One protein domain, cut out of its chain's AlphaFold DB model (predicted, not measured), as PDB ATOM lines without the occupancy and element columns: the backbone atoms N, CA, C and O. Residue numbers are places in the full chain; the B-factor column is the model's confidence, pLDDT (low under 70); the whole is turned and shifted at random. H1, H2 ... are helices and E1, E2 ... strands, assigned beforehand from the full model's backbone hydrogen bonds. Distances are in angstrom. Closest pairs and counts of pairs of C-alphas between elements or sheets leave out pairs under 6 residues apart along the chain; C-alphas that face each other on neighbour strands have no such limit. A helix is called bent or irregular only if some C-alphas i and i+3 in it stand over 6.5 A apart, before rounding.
ATOM      1  N   SER A 304     423.280 431.432 350.949       65.75
ATOM      2  CA  SER A 304     423.964 430.523 351.868       65.75
ATOM      3  C   SER A 304     425.109 431.231 352.587       65.75
ATOM      4  O   SER A 304     425.139 431.216 353.809       65.75
ATOM      5  N   SER A 305     425.949 431.973 351.862       67.94
ATOM      6  CA  SER A 305     427.025 432.790 352.438       67.94
ATOM      7  C   SER A 305     426.507 433.835 353.425       67.94
ATOM      8  O   SER A 305     427.029 433.976 354.528       67.94
ATOM      9  N   SER A 306     425.430 434.535 353.062       66.81
ATOM     10  CA  SER A 306     424.869 435.598 353.893       66.81
ATOM     11  C   SER A 306     424.294 435.067 355.200       66.81
ATOM     12  O   SER A 306     424.568 435.641 356.252       66.81
ATOM     13  N   ILE A 307     423.542 433.968 355.111       68.69
ATOM     14  CA  ILE A 307     422.939 433.251 356.234       68.69
ATOM     15  C   ILE A 307     424.031 432.636 357.105       68.69
ATOM     16  O   ILE A 307     424.008 432.814 358.317       68.69
ATOM     17  N   SER A 308     425.002 431.948 356.503       71.38
ATOM     18  CA  SER A 308     426.112 431.329 357.223       71.38
ATOM     19  C   SER A 308     426.881 432.358 358.033       71.38
ATOM     20  O   SER A 308     427.062 432.144 359.220       71.38
ATOM     21  N   GLU A 309     427.241 433.501 357.454       72.69
ATOM     22  CA  GLU A 309     427.940 434.570 358.180       72.69
ATOM     23  C   GLU A 309     427.150 435.119 359.381       72.69
ATOM     24  O   GLU A 309     427.765 435.549 360.355       72.69
ATOM     25  N   ILE A 310     425.811 435.114 359.333       72.00
ATOM     26  CA  ILE A 310     424.954 435.505 360.468       72.00
ATOM     27  C   ILE A 310     424.936 434.388 361.521       72.00
ATOM     28  O   ILE A 310     425.121 434.652 362.704       72.00
ATOM     29  N   LEU A 311     424.745 433.136 361.096       71.69
ATOM     30  CA  LEU A 311     424.648 431.977 361.989       71.69
ATOM     31  C   LEU A 311     425.990 431.570 362.616       71.69
ATOM     32  O   LEU A 311     425.998 430.897 363.641       71.69
ATOM     33  N   THR A 312     427.122 431.967 362.029       77.12
ATOM     34  CA  THR A 312     428.461 431.733 362.592       77.12
ATOM     35  C   THR A 312     428.833 432.722 363.694       77.12
ATOM     36  O   THR A 312     429.898 432.582 364.294       77.12
ATOM     37  N   GLN A 313     428.007 433.743 363.948       78.81
ATOM     38  CA  GLN A 313     428.262 434.687 365.030       78.81
ATOM     39  C   GLN A 313     428.058 434.006 366.383       78.81
ATOM     40  O   GLN A 313     427.072 433.313 366.611       78.81
ATOM     41  N   ILE A 314     429.006 434.226 367.291       74.50
ATOM     42  CA  ILE A 314     429.037 433.592 368.617       74.50
ATOM     43  C   ILE A 314     428.207 434.338 369.671       74.50
ATOM     44  O   ILE A 314     428.060 433.852 370.787       74.50
ATOM     45  N   SER A 315     427.699 435.527 369.343       75.38
ATOM     46  CA  SER A 315     426.918 436.367 370.252       75.38
ATOM     47  C   SER A 315     425.725 437.001 369.541       75.38
ATOM     48  O   SER A 315     425.762 437.239 368.331       75.38
ATOM     49  N   LEU A 316     424.679 437.319 370.310       73.44
ATOM     50  CA  LEU A 316     423.509 438.043 369.809       73.44
ATOM     51  C   LEU A 316     423.896 439.410 369.236       73.44
ATOM     52  O   LEU A 316     423.445 439.772 368.153       73.44
ATOM     53  N   GLU A 317     424.780 440.141 369.919       79.44
ATOM     54  CA  GLU A 317     425.267 441.440 369.444       79.44
ATOM     55  C   GLU A 317     425.975 441.305 368.087       79.44
ATOM     56  O   GLU A 317     425.666 442.048 367.156       79.44
ATOM     57  N   GLY A 318     426.846 440.297 367.930       79.62
ATOM     58  CA  GLY A 318     427.534 440.023 366.666       79.62
ATOM     59  C   GLY A 318     426.575 439.607 365.551       79.62
ATOM     60  O   GLY A 318     426.725 440.027 364.407       79.62
ATOM     61  N   MET A 319     425.537 438.838 365.883       75.50
ATOM     62  CA  MET A 319     424.483 438.449 364.943       75.50
ATOM     63  C   MET A 319     423.668 439.656 364.466       75.50
ATOM     64  O   MET A 319     423.438 439.810 363.267       75.50
ATOM     65  N   LEU A 320     423.273 440.540 365.386       75.94
ATOM     66  CA  LEU A 320     422.553 441.774 365.067       75.94
ATOM     67  C   LEU A 320     423.426 442.751 364.272       75.94
ATOM     68  O   LEU A 320     422.924 443.425 363.375       75.94
ATOM     69  N   GLU A 321     424.723 442.829 364.558       80.50
ATOM     70  CA  GLU A 321     425.665 443.644 363.789       80.50
ATOM     71  C   GLU A 321     425.870 443.091 362.373       80.50
ATOM     72  O   GLU A 321     425.775 443.843 361.399       80.50
ATOM     73  N   ALA A 322     426.041 441.772 362.231       78.56
ATOM     74  CA  ALA A 322     426.111 441.103 360.934       78.56
ATOM     75  C   ALA A 322     424.835 441.339 360.112       78.56
ATOM     76  O   ALA A 322     424.920 441.634 358.918       78.56
ATOM     77  N   LEU A 323     423.661 441.296 360.752       74.75
ATOM     78  CA  LEU A 323     422.384 441.633 360.123       74.75
ATOM     79  C   LEU A 323     422.332 443.090 359.663       74.75
ATOM     80  O   LEU A 323     422.058 443.346 358.494       74.75
ATOM     81  N   ARG A 324     422.681 444.042 360.536       77.62
ATOM     82  CA  ARG A 324     422.714 445.478 360.201       77.62
ATOM     83  C   ARG A 324     423.679 445.786 359.059       77.62
ATOM     84  O   ARG A 324     423.359 446.608 358.207       77.62
ATOM     85  N   SER A 325     424.835 445.122 359.013       76.81
ATOM     86  CA  SER A 325     425.827 445.309 357.945       76.81
ATOM     87  C   SER A 325     425.321 444.868 356.565       76.81
ATOM     88  O   SER A 325     425.813 445.339 355.541       76.81
ATOM     89  N   LYS A 326     424.307 443.995 356.547       73.25
ATOM     90  CA  LYS A 326     423.650 443.455 355.350       73.25
ATOM     91  C   LYS A 326     422.234 443.982 355.167       73.25
ATOM     92  O   LYS A 326     421.511 443.479 354.304       73.25
ATOM     93  N   ALA A 327     421.838 444.963 355.976       68.12
ATOM     94  CA  ALA A 327     420.512 445.533 355.906       68.12
ATOM     95  C   ALA A 327     420.270 446.075 354.488       68.12
ATOM     96  O   ALA A 327     421.162 446.705 353.901       68.12
ATOM     97  N   PRO A 328     419.080 445.840 353.918       68.38
ATOM     98  CA  PRO A 328     418.727 446.414 352.635       68.38
ATOM     99  C   PRO A 328     418.842 447.945 352.688       68.38
ATOM    100  O   PRO A 328     418.523 448.547 353.720       68.38
ATOM    101  N   PRO A 329     419.261 448.615 351.599       69.62
ATOM    102  CA  PRO A 329     419.160 450.064 351.489       69.62
ATOM    103  C   PRO A 329     417.769 450.577 351.896       69.62
ATOM    104  O   PRO A 329     416.749 449.954 351.625       69.62
ATOM    105  N   VAL A 330     417.721 451.766 352.505       65.25
ATOM    106  CA  VAL A 330     416.503 452.369 353.097       65.25
ATOM    107  C   VAL A 330     415.317 452.464 352.116       65.25
ATOM    108  O   VAL A 330     414.164 452.472 352.537       65.25
ATOM    109  N   ASN A 331     415.594 452.493 350.810       66.75
ATOM    110  CA  ASN A 331     414.597 452.598 349.739       66.75
ATOM    111  C   ASN A 331     414.299 451.259 349.040       66.75
ATOM    112  O   ASN A 331     413.742 451.244 347.942       66.75
ATOM    113  N   GLU A 332     414.712 450.139 349.626       69.81
ATOM    114  CA  GLU A 332     414.437 448.814 349.089       69.81
ATOM    115  C   GLU A 332     412.916 448.544 349.123       69.81
ATOM    116  O   GLU A 332     412.276 448.719 350.166       69.81
ATOM    117  N   PRO A 333     412.296 448.156 347.995       68.31
ATOM    118  CA  PRO A 333     410.855 447.958 347.941       68.31
ATOM    119  C   PRO A 333     410.404 446.848 348.898       68.31
ATOM    120  O   PRO A 333     411.076 445.826 349.055       68.31
ATOM    121  N   ARG A 334     409.216 447.007 349.500       67.06
ATOM    122  CA  ARG A 334     408.559 445.897 350.205       67.06
ATOM    123  C   ARG A 334     408.421 444.716 349.241       67.06
ATOM    124  O   ARG A 334     408.126 444.899 348.064       67.06
ATOM    125  N   GLY A 335     408.713 443.521 349.743       64.31
ATOM    126  CA  GLY A 335     408.753 442.303 348.932       64.31
ATOM    127  C   GLY A 335     410.018 442.097 348.128       64.31
ATOM    128  O   GLY A 335     410.150 441.053 347.490       64.31
ATOM    129  N   SER A 336     410.993 443.006 348.213       68.06
ATOM    130  CA  SER A 336     412.334 442.631 347.802       68.06
ATOM    131  C   SER A 336     412.850 441.483 348.671       68.06
ATOM    132  O   SER A 336     412.574 441.353 349.867       68.06
ATOM    133  N   LYS A 337     413.684 440.669 348.039       67.12
ATOM    134  CA  LYS A 337     414.421 439.578 348.664       67.12
ATOM    135  C   LYS A 337     415.255 440.020 349.880       67.12
ATOM    136  O   LYS A 337     415.248 439.321 350.886       67.12
ATOM    137  N   HIS A 338     415.939 441.166 349.820       70.69
ATOM    138  CA  HIS A 338     416.773 441.646 350.929       70.69
ATOM    139  C   HIS A 338     415.910 442.151 352.090       70.69
ATOM    140  O   HIS A 338     416.230 441.888 353.245       70.69
ATOM    141  N   TYR A 339     414.772 442.786 351.781       74.06
ATOM    142  CA  TYR A 339     413.780 443.187 352.777       74.06
ATOM    143  C   TYR A 339     413.217 441.985 353.543       74.06
ATOM    144  O   TYR A 339     413.152 442.010 354.768       74.06
ATOM    145  N   ILE A 340     412.843 440.912 352.839       73.25
ATOM    146  CA  ILE A 340     412.311 439.696 353.473       73.25
ATOM    147  C   ILE A 340     413.363 439.046 354.380       73.25
ATOM    148  O   ILE A 340     413.062 438.722 355.527       73.25
ATOM    149  N   MET A 341     414.593 438.884 353.885       72.88
ATOM    150  CA  MET A 341     415.683 438.251 354.633       72.88
ATOM    151  C   MET A 341     416.023 439.016 355.913       72.88
ATOM    152  O   MET A 341     416.043 438.422 356.987       72.88
ATOM    153  N   ASP A 342     416.224 440.331 355.818       75.50
ATOM    154  CA  ASP A 342     416.495 441.172 356.986       75.50
ATOM    155  C   ASP A 342     415.385 441.045 358.036       75.50
ATOM    156  O   ASP A 342     415.660 440.820 359.212       75.50
ATOM    157  N   ARG A 343     414.117 441.092 357.614       78.81
ATOM    158  CA  ARG A 343     412.972 440.988 358.527       78.81
ATOM    159  C   ARG A 343     412.894 439.629 359.212       78.81
ATOM    160  O   ARG A 343     412.684 439.593 360.420       78.81
ATOM    161  N   VAL A 344     413.063 438.534 358.469       80.12
ATOM    162  CA  VAL A 344     413.002 437.169 359.017       80.12
ATOM    163  C   VAL A 344     414.117 436.942 360.031       80.12
ATOM    164  O   VAL A 344     413.843 436.511 361.147       80.12
ATOM    165  N   PHE A 345     415.360 437.278 359.686       77.25
ATOM    166  CA  PHE A 345     416.482 437.038 360.588       77.25
ATOM    167  C   PHE A 345     416.515 438.004 361.773       77.25
ATOM    168  O   PHE A 345     416.842 437.571 362.873       77.25
ATOM    169  N   ASN A 346     416.131 439.274 361.600       76.88
ATOM    170  CA  ASN A 346     415.964 440.178 362.742       76.88
ATOM    171  C   ASN A 346     414.871 439.678 363.690       76.88
ATOM    172  O   ASN A 346     415.036 439.776 364.902       76.88
ATOM    173  N   GLN A 347     413.764 439.144 363.164       79.94
ATOM    174  CA  GLN A 347     412.708 438.574 363.998       79.94
ATOM    175  C   GLN A 347     413.216 437.335 364.748       79.94
ATOM    176  O   GLN A 347     413.090 437.271 365.965       79.94
ATOM    177  N   PHE A 348     413.877 436.410 364.045       78.88
ATOM    178  CA  PHE A 348     414.483 435.222 364.646       78.88
ATOM    179  C   PHE A 348     415.481 435.582 365.752       78.88
ATOM    180  O   PHE A 348     415.383 435.073 366.862       78.88
ATOM    181  N   ALA A 349     416.418 436.491 365.469       74.94
ATOM    182  CA  ALA A 349     417.448 436.884 366.421       74.94
ATOM    183  C   ALA A 349     416.844 437.464 367.710       74.94
ATOM    184  O   ALA A 349     417.321 437.168 368.798       74.94
ATOM    185  N   ARG A 350     415.777 438.265 367.594       75.75
ATOM    186  CA  ARG A 350     415.138 438.932 368.739       75.75
ATOM    187  C   ARG A 350     414.228 438.018 369.553       75.75
ATOM    188  O   ARG A 350     414.127 438.218 370.758       75.75
ATOM    189  N   ASP A 351     413.562 437.068 368.905       74.44
ATOM    190  CA  ASP A 351     412.576 436.212 369.570       74.44
ATOM    191  C   ASP A 351     413.204 434.929 370.128       74.44
ATOM    192  O   ASP A 351     412.735 434.392 371.132       74.44
ATOM    193  N   VAL A 352     414.280 434.440 369.502       72.69
ATOM    194  CA  VAL A 352     414.973 433.221 369.936       72.69
ATOM    195  C   VAL A 352     416.034 433.517 370.984       72.69
ATOM    196  O   VAL A 352     416.132 432.772 371.960       72.69
ATOM    197  N   PHE A 353     416.822 434.577 370.800       70.25
ATOM    198  CA  PHE A 353     417.899 434.933 371.719       70.25
ATOM    199  C   PHE A 353     417.435 436.060 372.633       70.25
ATOM    200  O   PHE A 353     417.084 437.151 372.183       70.25
ATOM    201  N   MET A 354     417.423 435.783 373.935       67.38
ATOM    202  CA  MET A 354     417.010 436.767 374.924       67.38
ATOM    203  C   MET A 354     418.130 437.800 375.143       67.38
ATOM    204  O   MET A 354     419.302 437.421 375.179       67.38
ATOM    205  N   PRO A 355     417.812 439.098 375.314       65.94
ATOM    206  CA  PRO A 355     418.818 440.151 375.504       65.94
ATOM    207  C   PRO A 355     419.674 440.010 376.770       65.94
ATOM    208  O   PRO A 355     420.675 440.705 376.908       65.94
ATOM    209  N   ASP A 356     419.240 439.184 377.719       69.50
ATOM    210  CA  ASP A 356     419.867 438.965 379.023       69.50
ATOM    211  C   ASP A 356     420.669 437.654 379.097       69.50
ATOM    212  O   ASP A 356     420.992 437.203 380.195       69.50
ATOM    213  N   ASP A 357     420.969 437.034 377.948       64.25
ATOM    214  CA  ASP A 357     421.632 435.726 377.830       64.25
ATOM    215  C   ASP A 357     420.909 434.589 378.585       64.25
ATOM    216  O   ASP A 357     421.486 433.533 378.861       64.25
ATOM    217  N   SER A 358     419.626 434.771 378.920       68.50
ATOM    218  CA  SER A 358     418.834 433.715 379.542       68.50
ATOM    219  C   SER A 358     418.589 432.555 378.573       68.50
ATOM    220  O   SER A 358     418.512 432.712 377.350       68.50
ATOM    221  N   VAL A 359     418.483 431.346 379.133       63.34
ATOM    222  CA  VAL A 359     418.252 430.129 378.349       63.34
ATOM    223  C   VAL A 359     416.912 430.248 377.629       63.34
ATOM    224  O   VAL A 359     415.856 430.308 378.260       63.34
ATOM    225  N   SER A 360     416.959 430.253 376.298       69.50
ATOM    226  CA  SER A 360     415.761 430.293 375.469       69.50
ATOM    227  C   SER A 360     414.892 429.059 375.703       69.50
ATOM    228  O   SER A 360     415.366 427.921 375.663       69.50
ATOM    229  N   GLY A 361     413.586 429.277 375.873       67.69
ATOM    230  CA  GLY A 361     412.594 428.203 375.966       67.69
ATOM    231  C   GLY A 361     412.398 427.425 374.659       67.69
ATOM    232  O   GLY A 361     411.617 426.480 374.627       67.69
ATOM    233  N   ILE A 362     413.091 427.800 373.579       74.19
ATOM    234  CA  ILE A 362     412.935 427.222 372.240       74.19
ATOM    235  C   ILE A 362     413.082 425.693 372.205       74.19
ATOM    236  O   ILE A 362     412.363 425.031 371.463       74.19
ATOM    237  N   GLY A 363     413.972 425.124 373.022       69.19
ATOM    238  CA  GLY A 363     414.216 423.679 373.083       69.19
ATOM    239  C   GLY A 363     413.288 422.908 374.027       69.19
ATOM    240  O   GLY A 363     413.416 421.693 374.134       69.19
ATOM    241  N   VAL A 364     412.381 423.589 374.738       72.69
ATOM    242  CA  VAL A 364     411.555 422.980 375.797       72.69
ATOM    243  C   VAL A 364     410.438 422.113 375.223       72.69
ATOM    244  O   VAL A 364     410.096 421.078 375.789       72.69
ATOM    245  N   SER A 365     409.840 422.534 374.112       74.31
ATOM    246  CA  SER A 365     408.796 421.775 373.428       74.31
ATOM    247  C   SER A 365     408.655 422.235 371.984       74.31
ATOM    248  O   SER A 365     409.049 423.348 371.635       74.31
ATOM    249  N   GLU A 366     408.014 421.410 371.161       74.19
ATOM    250  CA  GLU A 366     407.631 421.782 369.798       74.19
ATOM    251  C   GLU A 366     406.762 423.049 369.767       74.19
ATOM    252  O   GLU A 366     406.962 423.930 368.935       74.19
ATOM    253  N   VAL A 367     405.853 423.202 370.735       78.25
ATOM    254  CA  VAL A 367     405.016 424.403 370.870       78.25
ATOM    255  C   VAL A 367     405.874 425.645 371.113       78.25
ATOM    256  O   VAL A 367     405.640 426.688 370.503       78.25
ATOM    257  N   CYS A 368     406.894 425.537 371.968       73.31
ATOM    258  CA  CYS A 368     407.834 426.629 372.216       73.31
ATOM    259  C   CYS A 368     408.664 426.949 370.967       73.31
ATOM    260  O   CYS A 368     408.828 428.123 370.644       73.31
ATOM    261  N   TYR A 369     409.129 425.935 370.235       77.75
ATOM    262  CA  TYR A 369     409.834 426.115 368.964       77.75
ATOM    263  C   TYR A 369     408.971 426.846 367.925       77.75
ATOM    264  O   TYR A 369     409.409 427.825 367.314       77.75
ATOM    265  N   ASN A 370     407.710 426.433 367.785       81.50
ATOM    266  CA  ASN A 370     406.756 427.046 366.866       81.50
ATOM    267  C   ASN A 370     406.494 428.508 367.214       81.50
ATOM    268  O   ASN A 370     406.555 429.375 366.342       81.50
ATOM    269  N   HIS A 371     406.241 428.786 368.492       82.25
ATOM    270  CA  HIS A 371     405.881 430.118 368.956       82.25
ATOM    271  C   HIS A 371     407.053 431.107 368.943       82.25
ATOM    272  O   HIS A 371     406.851 432.266 368.592       82.25
ATOM    273  N   LEU A 372     408.260 430.661 369.310       74.19
ATOM    274  CA  LEU A 372     409.430 431.534 369.465       74.19
ATOM    275  C   LEU A 372     410.243 431.696 368.178       74.19
ATOM    276  O   LEU A 372     410.863 432.733 367.985       74.19
ATOM    277  N   ALA A 373     410.256 430.694 367.295       78.88
ATOM    278  CA  ALA A 373     411.068 430.736 366.080       78.88
ATOM    279  C   ALA A 373     410.225 430.748 364.806       78.88
ATOM    280  O   ALA A 373     410.306 431.691 364.016       78.88
ATOM    281  N   LEU A 374     409.420 429.705 364.579       81.12
ATOM    282  CA  LEU A 374     408.809 429.493 363.265       81.12
ATOM    283  C   LEU A 374     407.711 430.505 362.939       81.12
ATOM    284  O   LEU A 374     407.774 431.148 361.891       81.12
ATOM    285  N   TRP A 375     406.707 430.673 363.802       87.50
ATOM    286  CA  TRP A 375     405.579 431.562 363.516       87.50
ATOM    287  C   TRP A 375     406.002 433.024 363.325       87.50
ATOM    288  O   TRP A 375     405.559 433.620 362.339       87.50
ATOM    289  N   PRO A 376     406.878 433.613 364.164       84.00
ATOM    290  CA  PRO A 376     407.356 434.974 363.932       84.00
ATOM    291  C   PRO A 376     408.094 435.131 362.598       84.00
ATOM    292  O   PRO A 376     407.841 436.088 361.862       84.00
ATOM    293  N   CYS A 377     408.936 434.158 362.230       81.94
ATOM    294  CA  CYS A 377     409.609 434.144 360.929       81.94
ATOM    295  C   CYS A 377     408.608 434.069 359.770       81.94
ATOM    296  O   CYS A 377     408.757 434.784 358.778       81.94
ATOM    297  N   MET A 378     407.561 433.253 359.902       85.38
ATOM    298  CA  MET A 378     406.498 433.147 358.901       85.38
ATOM    299  C   MET A 378     405.724 434.458 358.749       85.38
ATOM    300  O   MET A 378     405.515 434.907 357.623       85.38
ATOM    301  N   TYR A 379     405.361 435.124 359.848       85.31
ATOM    302  CA  TYR A 379     404.739 436.449 359.789       85.31
ATOM    303  C   TYR A 379     405.646 437.476 359.108       85.31
ATOM    304  O   TYR A 379     405.179 438.242 358.262       85.31
ATOM    305  N   ALA A 380     406.942 437.477 359.432       81.88
ATOM    306  CA  ALA A 380     407.911 438.369 358.808       81.88
ATOM    307  C   ALA A 380     408.008 438.122 357.294       81.88
ATOM    308  O   ALA A 380     407.895 439.073 356.515       81.88
ATOM    309  N   ALA A 381     408.122 436.858 356.875       80.31
ATOM    310  CA  ALA A 381     408.183 436.472 355.469       80.31
ATOM    311  C   ALA A 381     406.910 436.869 354.708       80.31
ATOM    312  O   ALA A 381     406.988 437.542 353.679       80.31
ATOM    313  N   VAL A 382     405.738 436.524 355.248       82.44
ATOM    314  CA  VAL A 382     404.436 436.820 354.638       82.44
ATOM    315  C   VAL A 382     404.177 438.321 354.555       82.44
ATOM    316  O   VAL A 382     403.734 438.797 353.517       82.44
ATOM    317  N   SER A 383     404.549 439.094 355.582       77.69
ATOM    318  CA  SER A 383     404.440 440.562 355.546       77.69
ATOM    319  C   SER A 383     405.284 441.207 354.440       77.69
ATOM    320  O   SER A 383     405.014 442.334 354.021       77.69
ATOM    321  N   GLY A 384     406.322 440.507 353.978       72.06
ATOM    322  CA  GLY A 384     407.128 440.931 352.848       72.06
ATOM    323  C   GLY A 384     406.467 440.638 351.502       72.06
ATOM    324  O   GLY A 384     406.646 441.426 350.579       72.06
ATOM    325  N   LEU A 385     405.668 439.579 351.370       71.69
ATOM    326  CA  LEU A 385     405.003 439.202 350.117       71.69
ATOM    327  C   LEU A 385     403.950 440.255 349.731       71.69
ATOM    328  O   LEU A 385     402.809 440.210 350.173       71.69
ATOM    329  N   THR A 386     404.341 441.242 348.922       58.81
ATOM    330  CA  THR A 386     403.507 442.419 348.599       58.81
ATOM    331  C   THR A 386     403.249 442.603 347.101       58.81
ATOM    332  O   THR A 386     402.662 443.602 346.697       58.81
ATOM    333  N   SER A 387     403.629 441.644 346.251       55.00
ATOM    334  CA  SER A 387     403.487 441.777 344.796       55.00
ATOM    335  C   SER A 387     402.500 440.774 344.192       55.00
ATOM    336  O   SER A 387     402.712 439.565 344.259       55.00
ATOM    337  N   GLY A 388     401.458 441.292 343.538       55.81
ATOM    338  CA  GLY A 388     400.669 440.613 342.497       55.81
ATOM    339  C   GLY A 388     399.655 439.544 342.930       55.81
ATOM    340  O   GLY A 388     398.694 439.328 342.202       55.81
ATOM    341  N   LEU A 389     399.829 438.906 344.091       54.44
ATOM    342  CA  LEU A 389     398.999 437.773 344.548       54.44
ATOM    343  C   LEU A 389     397.895 438.155 345.559       54.44
ATOM    344  O   LEU A 389     397.143 437.293 346.005       54.44
ATOM    345  N   GLY A 390     397.771 439.441 345.903       64.12
ATOM    346  CA  GLY A 390     396.882 439.928 346.965       64.12
ATOM    347  C   GLY A 390     397.555 439.946 348.342       64.12
ATOM    348  O   GLY A 390     398.760 439.723 348.454       64.12
ATOM    349  N   ASN A 391     396.784 440.248 349.390       74.12
ATOM    350  CA  ASN A 391     397.283 440.203 350.764       74.12
ATOM    351  C   ASN A 391     397.446 438.738 351.182       74.12
ATOM    352  O   ASN A 391     396.465 437.995 351.248       74.12
ATOM    353  N   ALA A 392     398.690 438.329 351.422       79.69
ATOM    354  CA  ALA A 392     398.995 437.041 352.017       79.69
ATOM    355  C   ALA A 392     398.948 437.154 353.545       79.69
ATOM    356  O   ALA A 392     399.418 438.136 354.125       79.69
ATOM    357  N   THR A 393     398.419 436.131 354.202       85.56
ATOM    358  CA  THR A 393     398.305 436.062 355.661       85.56
ATOM    359  C   THR A 393     398.651 434.666 356.142       85.56
ATOM    360  O   THR A 393     398.274 433.661 355.541       85.56
ATOM    361  N   PHE A 394     399.402 434.608 357.237       88.12
ATOM    362  CA  PHE A 394     399.764 433.365 357.898       88.12
ATOM    363  C   PHE A 394     398.796 433.089 359.047       88.12
ATOM    364  O   PHE A 394     398.549 433.966 359.874       88.12
ATOM    365  N   GLN A 395     398.279 431.868 359.101       88.69
ATOM    366  CA  GLN A 395     397.442 431.365 360.174       88.69
ATOM    367  C   GLN A 395     398.174 430.202 360.867       88.69
ATOM    368  O   GLN A 395     398.366 429.158 360.242       88.69
ATOM    369  N   PRO A 396     398.613 430.363 362.127       89.06
ATOM    370  CA  PRO A 396     399.253 429.294 362.889       89.06
ATOM    371  C   PRO A 396     398.237 428.353 363.554       89.06
ATOM    372  O   PRO A 396     397.091 428.739 363.804       89.06
ATOM    373  N   GLY A 397     398.699 427.157 363.928       84.12
ATOM    374  CA  GLY A 397     397.964 426.179 364.739       84.12
ATOM    375  C   GLY A 397     397.537 424.942 363.954       84.12
ATOM    376  O   GLY A 397     397.813 424.846 362.766       84.12
ATOM    377  N   GLU A 398     396.838 424.012 364.618       83.38
ATOM    378  CA  GLU A 398     396.338 422.772 364.005       83.38
ATOM    379  C   GLU A 398     395.149 423.034 363.064       83.38
ATOM    380  O   GLU A 398     393.980 423.021 363.468       83.38
ATOM    381  N   LEU A 399     395.444 423.262 361.788       83.75
ATOM    382  CA  LEU A 399     394.467 423.613 360.763       83.75
ATOM    383  C   LEU A 399     394.220 422.450 359.813       83.75
ATOM    384  O   LEU A 399     395.146 421.766 359.390       83.75
ATOM    385  N   TYR A 400     392.962 422.253 359.428       83.88
ATOM    386  CA  TYR A 400     392.622 421.310 358.370       83.88
ATOM    387  C   TYR A 400     392.840 421.946 356.997       83.88
ATOM    388  O   TYR A 400     392.295 423.017 356.730       83.88
ATOM    389  N   LEU A 401     393.598 421.269 356.128       78.31
ATOM    390  CA  LEU A 401     393.831 421.732 354.758       78.31
ATOM    391  C   LEU A 401     392.563 421.620 353.906       78.31
ATOM    392  O   LEU A 401     392.126 420.515 353.561       78.31
ATOM    393  N   LYS A 402     392.016 422.766 353.499       78.94
ATOM    394  CA  LYS A 402     390.826 422.860 352.645       78.94
ATOM    395  C   LYS A 402     391.059 422.207 351.290       78.94
ATOM    396  O   LYS A 402     390.172 421.514 350.796       78.94
ATOM    397  N   ALA A 403     392.253 422.352 350.712       73.44
ATOM    398  CA  ALA A 403     392.573 421.758 349.417       73.44
ATOM    399  C   ALA A 403     392.446 420.223 349.435       73.44
ATOM    400  O   ALA A 403     391.991 419.608 348.466       73.44
ATOM    401  N   ILE A 404     392.810 419.586 350.554       73.31
ATOM    402  CA  ILE A 404     392.669 418.136 350.728       73.31
ATOM    403  C   ILE A 404     391.198 417.746 350.829       73.31
ATOM    404  O   ILE A 404     390.783 416.770 350.193       73.31
ATOM    405  N   ASP A 405     390.411 418.505 351.583       75.88
ATOM    406  CA  ASP A 405     388.979 418.258 351.729       75.88
ATOM    407  C   ASP A 405     388.246 418.396 350.385       75.88
ATOM    408  O   ASP A 405     387.437 417.537 350.026       75.88
ATOM    409  N   GLU A 406     388.569 419.421 349.594       72.69
ATOM    410  CA  GLU A 406     387.973 419.653 348.274       72.69
ATOM    411  C   GLU A 406     388.293 418.536 347.278       72.69
ATOM    412  O   GLU A 406     387.385 417.983 346.648       72.69
ATOM    413  N   VAL A 407     389.564 418.138 347.167       67.31
ATOM    414  CA  VAL A 407     389.963 417.049 346.262       67.31
ATOM    415  C   VAL A 407     389.312 415.726 346.667       67.31
ATOM    416  O   VAL A 407     388.959 414.919 345.805       67.31
ATOM    417  N   ARG A 408     389.110 415.478 347.963       68.50
ATOM    418  CA  ARG A 408     388.435 414.261 348.434       68.50
ATOM    419  C   ARG A 408     386.945 414.265 348.150       68.50
ATOM    420  O   ARG A 408     386.446 413.233 347.700       68.50
ATOM    421  N   ARG A 409     386.264 415.401 348.348       70.50
ATOM    422  CA  ARG A 409     384.858 415.574 347.941       70.50
ATOM    423  C   ARG A 409     384.697 415.287 346.455       70.50
ATOM    424  O   ARG A 409     383.845 414.490 346.084       70.50
ATOM    425  N   PHE A 410     385.585 415.840 345.629       65.69
ATOM    426  CA  PHE A 410     385.602 415.575 344.190       65.69
ATOM    427  C   PHE A 410     385.824 414.089 343.852       65.69
ATOM    428  O   PHE A 410     385.303 413.591 342.860       65.69
ATOM    429  N   ARG A 411     386.584 413.356 344.676       67.38
ATOM    430  CA  ARG A 411     386.887 411.928 344.473       67.38
ATOM    431  C   ARG A 411     385.911 410.963 345.158       67.38
ATOM    432  O   ARG A 411     386.153 409.759 345.095       67.38
ATOM    433  N   HIS A 412     384.863 411.447 345.829       70.56
ATOM    434  CA  HIS A 412     383.944 410.627 346.636       70.56
ATOM    435  C   HIS A 412     384.665 409.685 347.626       70.56
ATOM    436  O   HIS A 412     384.261 408.540 347.832       70.56
ATOM    437  N   GLN A 413     385.775 410.143 348.212       67.44
ATOM    438  CA  GLN A 413     386.555 409.355 349.172       67.44
ATOM    439  C   GLN A 413     386.064 409.587 350.611       67.44
ATOM    440  O   GLN A 413     385.636 410.698 350.925       67.44
ATOM    441  N   PRO A 414     386.132 408.572 351.499       65.69
ATOM    442  CA  PRO A 414     385.715 408.713 352.895       65.69
ATOM    443  C   PRO A 414     386.532 409.781 353.634       65.69
ATOM    444  O   PRO A 414     387.708 410.000 353.319       65.69
ATOM    445  N   GLU A 415     385.904 410.422 354.630       60.75
ATOM    446  CA  GLU A 415     386.531 411.476 355.430       60.75
ATOM    447  C   GLU A 415     387.834 410.975 356.058       60.75
ATOM    448  O   GLU A 415     387.879 410.047 356.861       60.75
ATOM    449  N   SER A 416     388.917 411.639 355.694       59.88
ATOM    450  CA  SER A 416     390.111 411.708 356.516       59.88
ATOM    451  C   SER A 416     390.602 413.140 356.367       59.88
ATOM    452  O   SER A 416     390.428 413.757 355.313       59.88
ATOM    453  N   ARG A 417     391.126 413.698 357.442       66.75
ATOM    454  CA  ARG A 417     391.491 415.104 357.485       66.75
ATOM    455  C   ARG A 417     392.987 415.180 357.706       66.75
ATOM    456  O   ARG A 417     393.518 414.443 358.533       66.75
ATOM    457  N   MET A 418     393.661 416.019 356.932       73.62
ATOM    458  CA  MET A 418     395.055 416.349 357.201       73.62
ATOM    459  C   MET A 418     395.064 417.635 358.005       73.62
ATOM    460  O   MET A 418     394.548 418.651 357.537       73.62
ATOM    461  N   LYS A 419     395.606 417.542 359.215       80.44
ATOM    462  CA  LYS A 419     395.980 418.709 360.000       80.44
ATOM    463  C   LYS A 419     397.388 419.135 359.613       80.44
ATOM    464  O   LYS A 419     398.162 418.285 359.186       80.44
ATOM    465  N   VAL A 420     397.651 420.423 359.740       82.50
ATOM    466  CA  VAL A 420     398.965 421.049 359.599       82.50
ATOM    467  C   VAL A 420     399.133 422.097 360.693       82.50
ATOM    468  O   VAL A 420     398.130 422.591 361.197       82.50
ATOM    469  N   ASP A 421     400.369 422.462 361.022       82.06
ATOM    470  CA  ASP A 421     400.740 423.415 362.085       82.06
ATOM    471  C   ASP A 421     400.678 424.893 361.666       82.06
ATOM    472  O   ASP A 421     400.898 425.813 362.468       82.06
ATOM    473  N   GLY A 422     400.396 425.143 360.390       85.31
ATOM    474  CA  GLY A 422     400.094 426.475 359.894       85.31
ATOM    475  C   GLY A 422     399.813 426.507 358.401       85.31
ATOM    476  O   GLY A 422     400.243 425.638 357.642       85.31
ATOM    477  N   VAL A 423     399.095 427.543 357.975       86.38
ATOM    478  CA  VAL A 423     398.733 427.770 356.576       86.38
ATOM    479  C   VAL A 423     398.982 429.227 356.210       86.38
ATOM    480  O   VAL A 423     398.598 430.132 356.944       86.38
ATOM    481  N   VAL A 424     399.607 429.476 355.062       85.06
ATOM    482  CA  VAL A 424     399.581 430.799 354.424       85.06
ATOM    483  C   VAL A 424     398.445 430.794 353.421       85.06
ATOM    484  O   VAL A 424     398.382 429.892 352.591       85.06
ATOM    485  N   HIS A 425     397.568 431.787 353.472       82.69
ATOM    486  CA  HIS A 425     396.520 431.984 352.478       82.69
ATOM    487  C   HIS A 425     396.658 433.344 351.805       82.69
ATOM    488  O   HIS A 425     397.228 434.271 352.377       82.69
ATOM    489  N   ILE A 426     396.120 433.461 350.595       75.88
ATOM    490  CA  ILE A 426     395.862 434.755 349.961       75.88
ATOM    491  C   ILE A 426     394.375 435.055 349.970       75.88
ATOM    492  O   ILE A 426     393.539 434.179 349.732       75.88
ATOM    493  N   ASP A 427     394.045 436.319 350.226       66.00
ATOM    494  CA  ASP A 427     392.659 436.793 350.255       66.00
ATOM    495  C   ASP A 427     391.953 436.609 348.905       66.00
ATOM    496  O   ASP A 427     390.734 436.429 348.840       66.00
ATOM    497  N   PHE A 428     392.721 436.587 347.812       57.88
ATOM    498  CA  PHE A 428     392.207 436.249 346.496       57.88
ATOM    499  C   PHE A 428     391.845 434.753 346.451       57.88
ATOM    500  O   PHE A 428     392.706 433.885 346.342       57.88
ATOM    501  N   ALA A 429     390.544 434.464 346.556       56.16
ATOM    502  CA  ALA A 429     389.941 433.129 346.457       56.16
ATOM    503  C   ALA A 429     390.261 432.128 347.592       56.16
ATOM    504  O   ALA A 429     390.010 430.938 347.423       56.16
ATOM    505  N   GLN A 430     390.746 432.588 348.757       63.72
ATOM    506  CA  GLN A 430     391.132 431.724 349.892       63.72
ATOM    507  C   GLN A 430     392.091 430.593 349.490       63.72
ATOM    508  O   GLN A 430     392.029 429.490 350.037       63.72
ATOM    509  N   ILE A 431     392.962 430.857 348.516       69.56
ATOM    510  CA  ILE A 431     393.929 429.870 348.050       69.56
ATOM    511  C   ILE A 431     394.936 429.644 349.174       69.56
ATOM    512  O   ILE A 431     395.585 430.582 349.646       69.56
ATOM    513  N   GLU A 432     395.052 428.391 349.605       75.94
ATOM    514  CA  GLU A 432     396.124 427.945 350.489       75.94
ATOM    515  C   GLU A 432     397.412 428.006 349.669       75.94
ATOM    516  O   GLU A 432     397.508 427.330 348.649       75.94
ATOM    517  N   LEU A 433     398.349 428.870 350.074       70.06
ATOM    518  CA  LEU A 433     399.639 429.110 349.430       70.06
ATOM    519  C   LEU A 433     400.806 428.401 350.100       70.06
ATOM    520  O   LEU A 433     401.877 428.291 349.520       70.06
ATOM    521  N   LEU A 434     400.686 428.014 351.359       74.12
ATOM    522  CA  LEU A 434     401.718 427.229 352.019       74.12
ATOM    523  C   LEU A 434     401.088 426.447 353.150       74.12
ATOM    524  O   LEU A 434     400.249 426.992 353.854       74.12
ATOM    525  N   SER A 435     401.511 425.205 353.344       76.12
ATOM    526  CA  SER A 435     401.220 424.446 354.555       76.12
ATOM    527  C   SER A 435     402.512 424.113 355.290       76.12
ATOM    528  O   SER A 435     403.510 423.732 354.668       76.12
ATOM    529  N   MET A 436     402.489 424.274 356.607       77.44
ATOM    530  CA  MET A 436     403.612 424.036 357.502       77.44
ATOM    531  C   MET A 436     403.301 422.832 358.387       77.44
ATOM    532  O   MET A 436     402.262 422.817 359.029       77.44
ATOM    533  N   GLU A 437     404.201 421.856 358.426       76.00
ATOM    534  CA  GLU A 437     404.137 420.695 359.319       76.00
ATOM    535  C   GLU A 437     405.470 420.600 360.060       76.00
ATOM    536  O   GLU A 437     406.537 420.597 359.439       76.00
ATOM    537  N   VAL A 438     405.394 420.557 361.382       69.00
ATOM    538  CA  VAL A 438     406.517 420.514 362.316       69.00
ATOM    539  C   VAL A 438     406.600 419.119 362.936       69.00
ATOM    540  O   VAL A 438     407.703 418.577 363.069       69.00
ATOM    541  N   SER A 439     405.452 418.467 363.156       60.47
ATOM    542  CA  SER A 439     405.346 417.107 363.689       60.47
ATOM    543  C   SER A 439     405.334 416.018 362.596       60.47
ATOM    544  O   SER A 439     404.395 415.249 362.413       60.47
ATOM    545  N   GLY A 440     406.429 415.870 361.842       45.88
ATOM    546  CA  GLY A 440     406.507 414.790 360.854       45.88
ATOM    547  C   GLY A 440     407.760 414.767 359.990       45.88
ATOM    548  O   GLY A 440     408.500 415.740 359.872       45.88
ATOM    549  N   HIS A 441     408.008 413.626 359.337       34.16
ATOM    550  CA  HIS A 441     408.987 413.568 358.252       34.16
ATOM    551  C   HIS A 441     408.462 414.394 357.057       34.16
ATOM    552  O   HIS A 441     407.745 413.850 356.217       34.16
ATOM    553  N   GLN A 442     408.931 415.650 356.983       35.06
ATOM    554  CA  GLN A 442     409.108 416.526 355.809       35.06
ATOM    555  C   GLN A 442     408.025 417.563 355.385       35.06
ATOM    556  O   GLN A 442     406.925 417.210 354.987       35.06
ATOM    557  N   ILE A 443     408.520 418.819 355.262       38.81
ATOM    558  CA  ILE A 443     408.424 419.800 354.142       38.81
ATOM    559  C   ILE A 443     407.427 420.979 354.252       38.81
ATOM    560  O   ILE A 443     406.215 420.839 354.117       38.81
ATOM    561  N   PHE A 444     408.011 422.190 354.307       32.25
ATOM    562  CA  PHE A 444     407.424 423.454 353.839       32.25
ATOM    563  C   PHE A 444     406.868 423.284 352.422       32.25
ATOM    564  O   PHE A 444     407.626 423.218 351.453       32.25
ATOM    565  N   SER A 445     405.550 423.220 352.294       36.03
ATOM    566  CA  SER A 445     404.898 423.001 351.005       36.03
ATOM    567  C   SER A 445     404.245 424.291 350.556       36.03
ATOM    568  O   SER A 445     403.218 424.652 351.110       36.03
ATOM    569  N   ILE A 446     404.840 424.992 349.588       31.47
ATOM    570  CA  ILE A 446     404.200 426.132 348.920       31.47
ATOM    571  C   ILE A 446     403.154 425.567 347.933       31.47
ATOM    572  O   ILE A 446     403.420 424.655 347.149       31.47
ATOM    573  N   HIS A 447     401.955 426.110 347.980       32.19
ATOM    574  CA  HIS A 447     400.789 425.865 347.146       32.19
ATOM    575  C   HIS A 447     400.512 427.164 346.355       32.19
ATOM    576  O   HIS A 447     400.942 428.240 346.756       32.19
TER     577      HIS A 447
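AT A GLANCE: This is residues 304 to 447 of the 448 residues of an uncharacterized protein of Jimgerdemannia flammicorona (UniProt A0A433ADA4). A small, strongly twisted sheet of three strands has H4 packed over one face, and beyond H4 the helices H3 and H2 follow in a row, with H1 beside H2. At the other end of the long axis, H5 and the link after it reach away from the helices. The printed part has 144 residues with five named helices and three named strands, in the order H1 H2 H3 H4 E1 H5 E2 E3; the sheet order is E1 E2 E3, antiparallel. The class is mixed, helices and strands. The whole is only just loose, close to compact, with a radius of gyration of the C-alphas of 17.7 A and spans of 56 by 38 by 23 A.

IN THESE COORDINATES: E1, residues 392 to 400, is 18.1 A long and bends by 103 degrees at residue 397; C-alpha 392 is at (398.995, 437.041, 352.017). E2, residues 419 to 426, is 18.9 A long and bends by 72 degrees at residue 422. E3, residues 431 to 436, is 14.7 A long and ends at C-alpha 436 at (403.612, 424.036, 357.502). H4, residues 366 to 384, spans 25.6 A; it has a kink of 32 degrees near residue 374 and is irregular, with C-alphas 372 and 375 7.1 A apart. H3, residues 337 to 352, spans 22.2 A. H2 is residues 316 to 325, H5 residues 402 to 410, and H1 residues 304 to 311, beginning at C-alpha 304 at (423.964, 430.523, 351.868).

HOW THE PARTS SIT: Between E1 and E2, N 395 and O 423 are 2.8 A apart, within hydrogen-bond range. In the hairpin of E2 and E3, N 424 and O 434 are 2.8 A apart, also within range. H4 is on the sheet, two layers with the helix on one face, at a height over the sheet of 9.0 A; it lies over E1 and E2 and runs along the strands, at 13 degrees to E1 on the local plane. H3 and H4, a helical hairpin, touch at a shallow tilt of 26 degrees, opposite ways; the closest C-alphas, Val 344 and Cys 377, are 4.9 A apart. H2 touches H3, with residues 342 to 349 of H3 alone, at a shallow tilt of 12 degrees; the C-alphas of Leu 323 and Asp 342 are closest, 6.7 A. H1 touches H2 at a steep tilt of 37 degrees, only just past shallow; the closest C-alphas, Ile 310 and Met 319, are 5.4 A apart. H5 only grazes the sheet, with residues 402 to 404, and is apart from H4. Every O i to N i+4 pair is within hydrogen-bond range in H1, H2, H3 and H5, and 13 of 15 are in H4.

THE WHOLE: The C-alphas farthest apart are those of Glu 317 and His 412, 56.4 A. The printed part has no cut; the links H2 to H3 and H3 to H4 are long. Mean pLDDT of the printed part is 71.5, and 53 residues are under 70, among them residues 327 to 337 and 438 to 447.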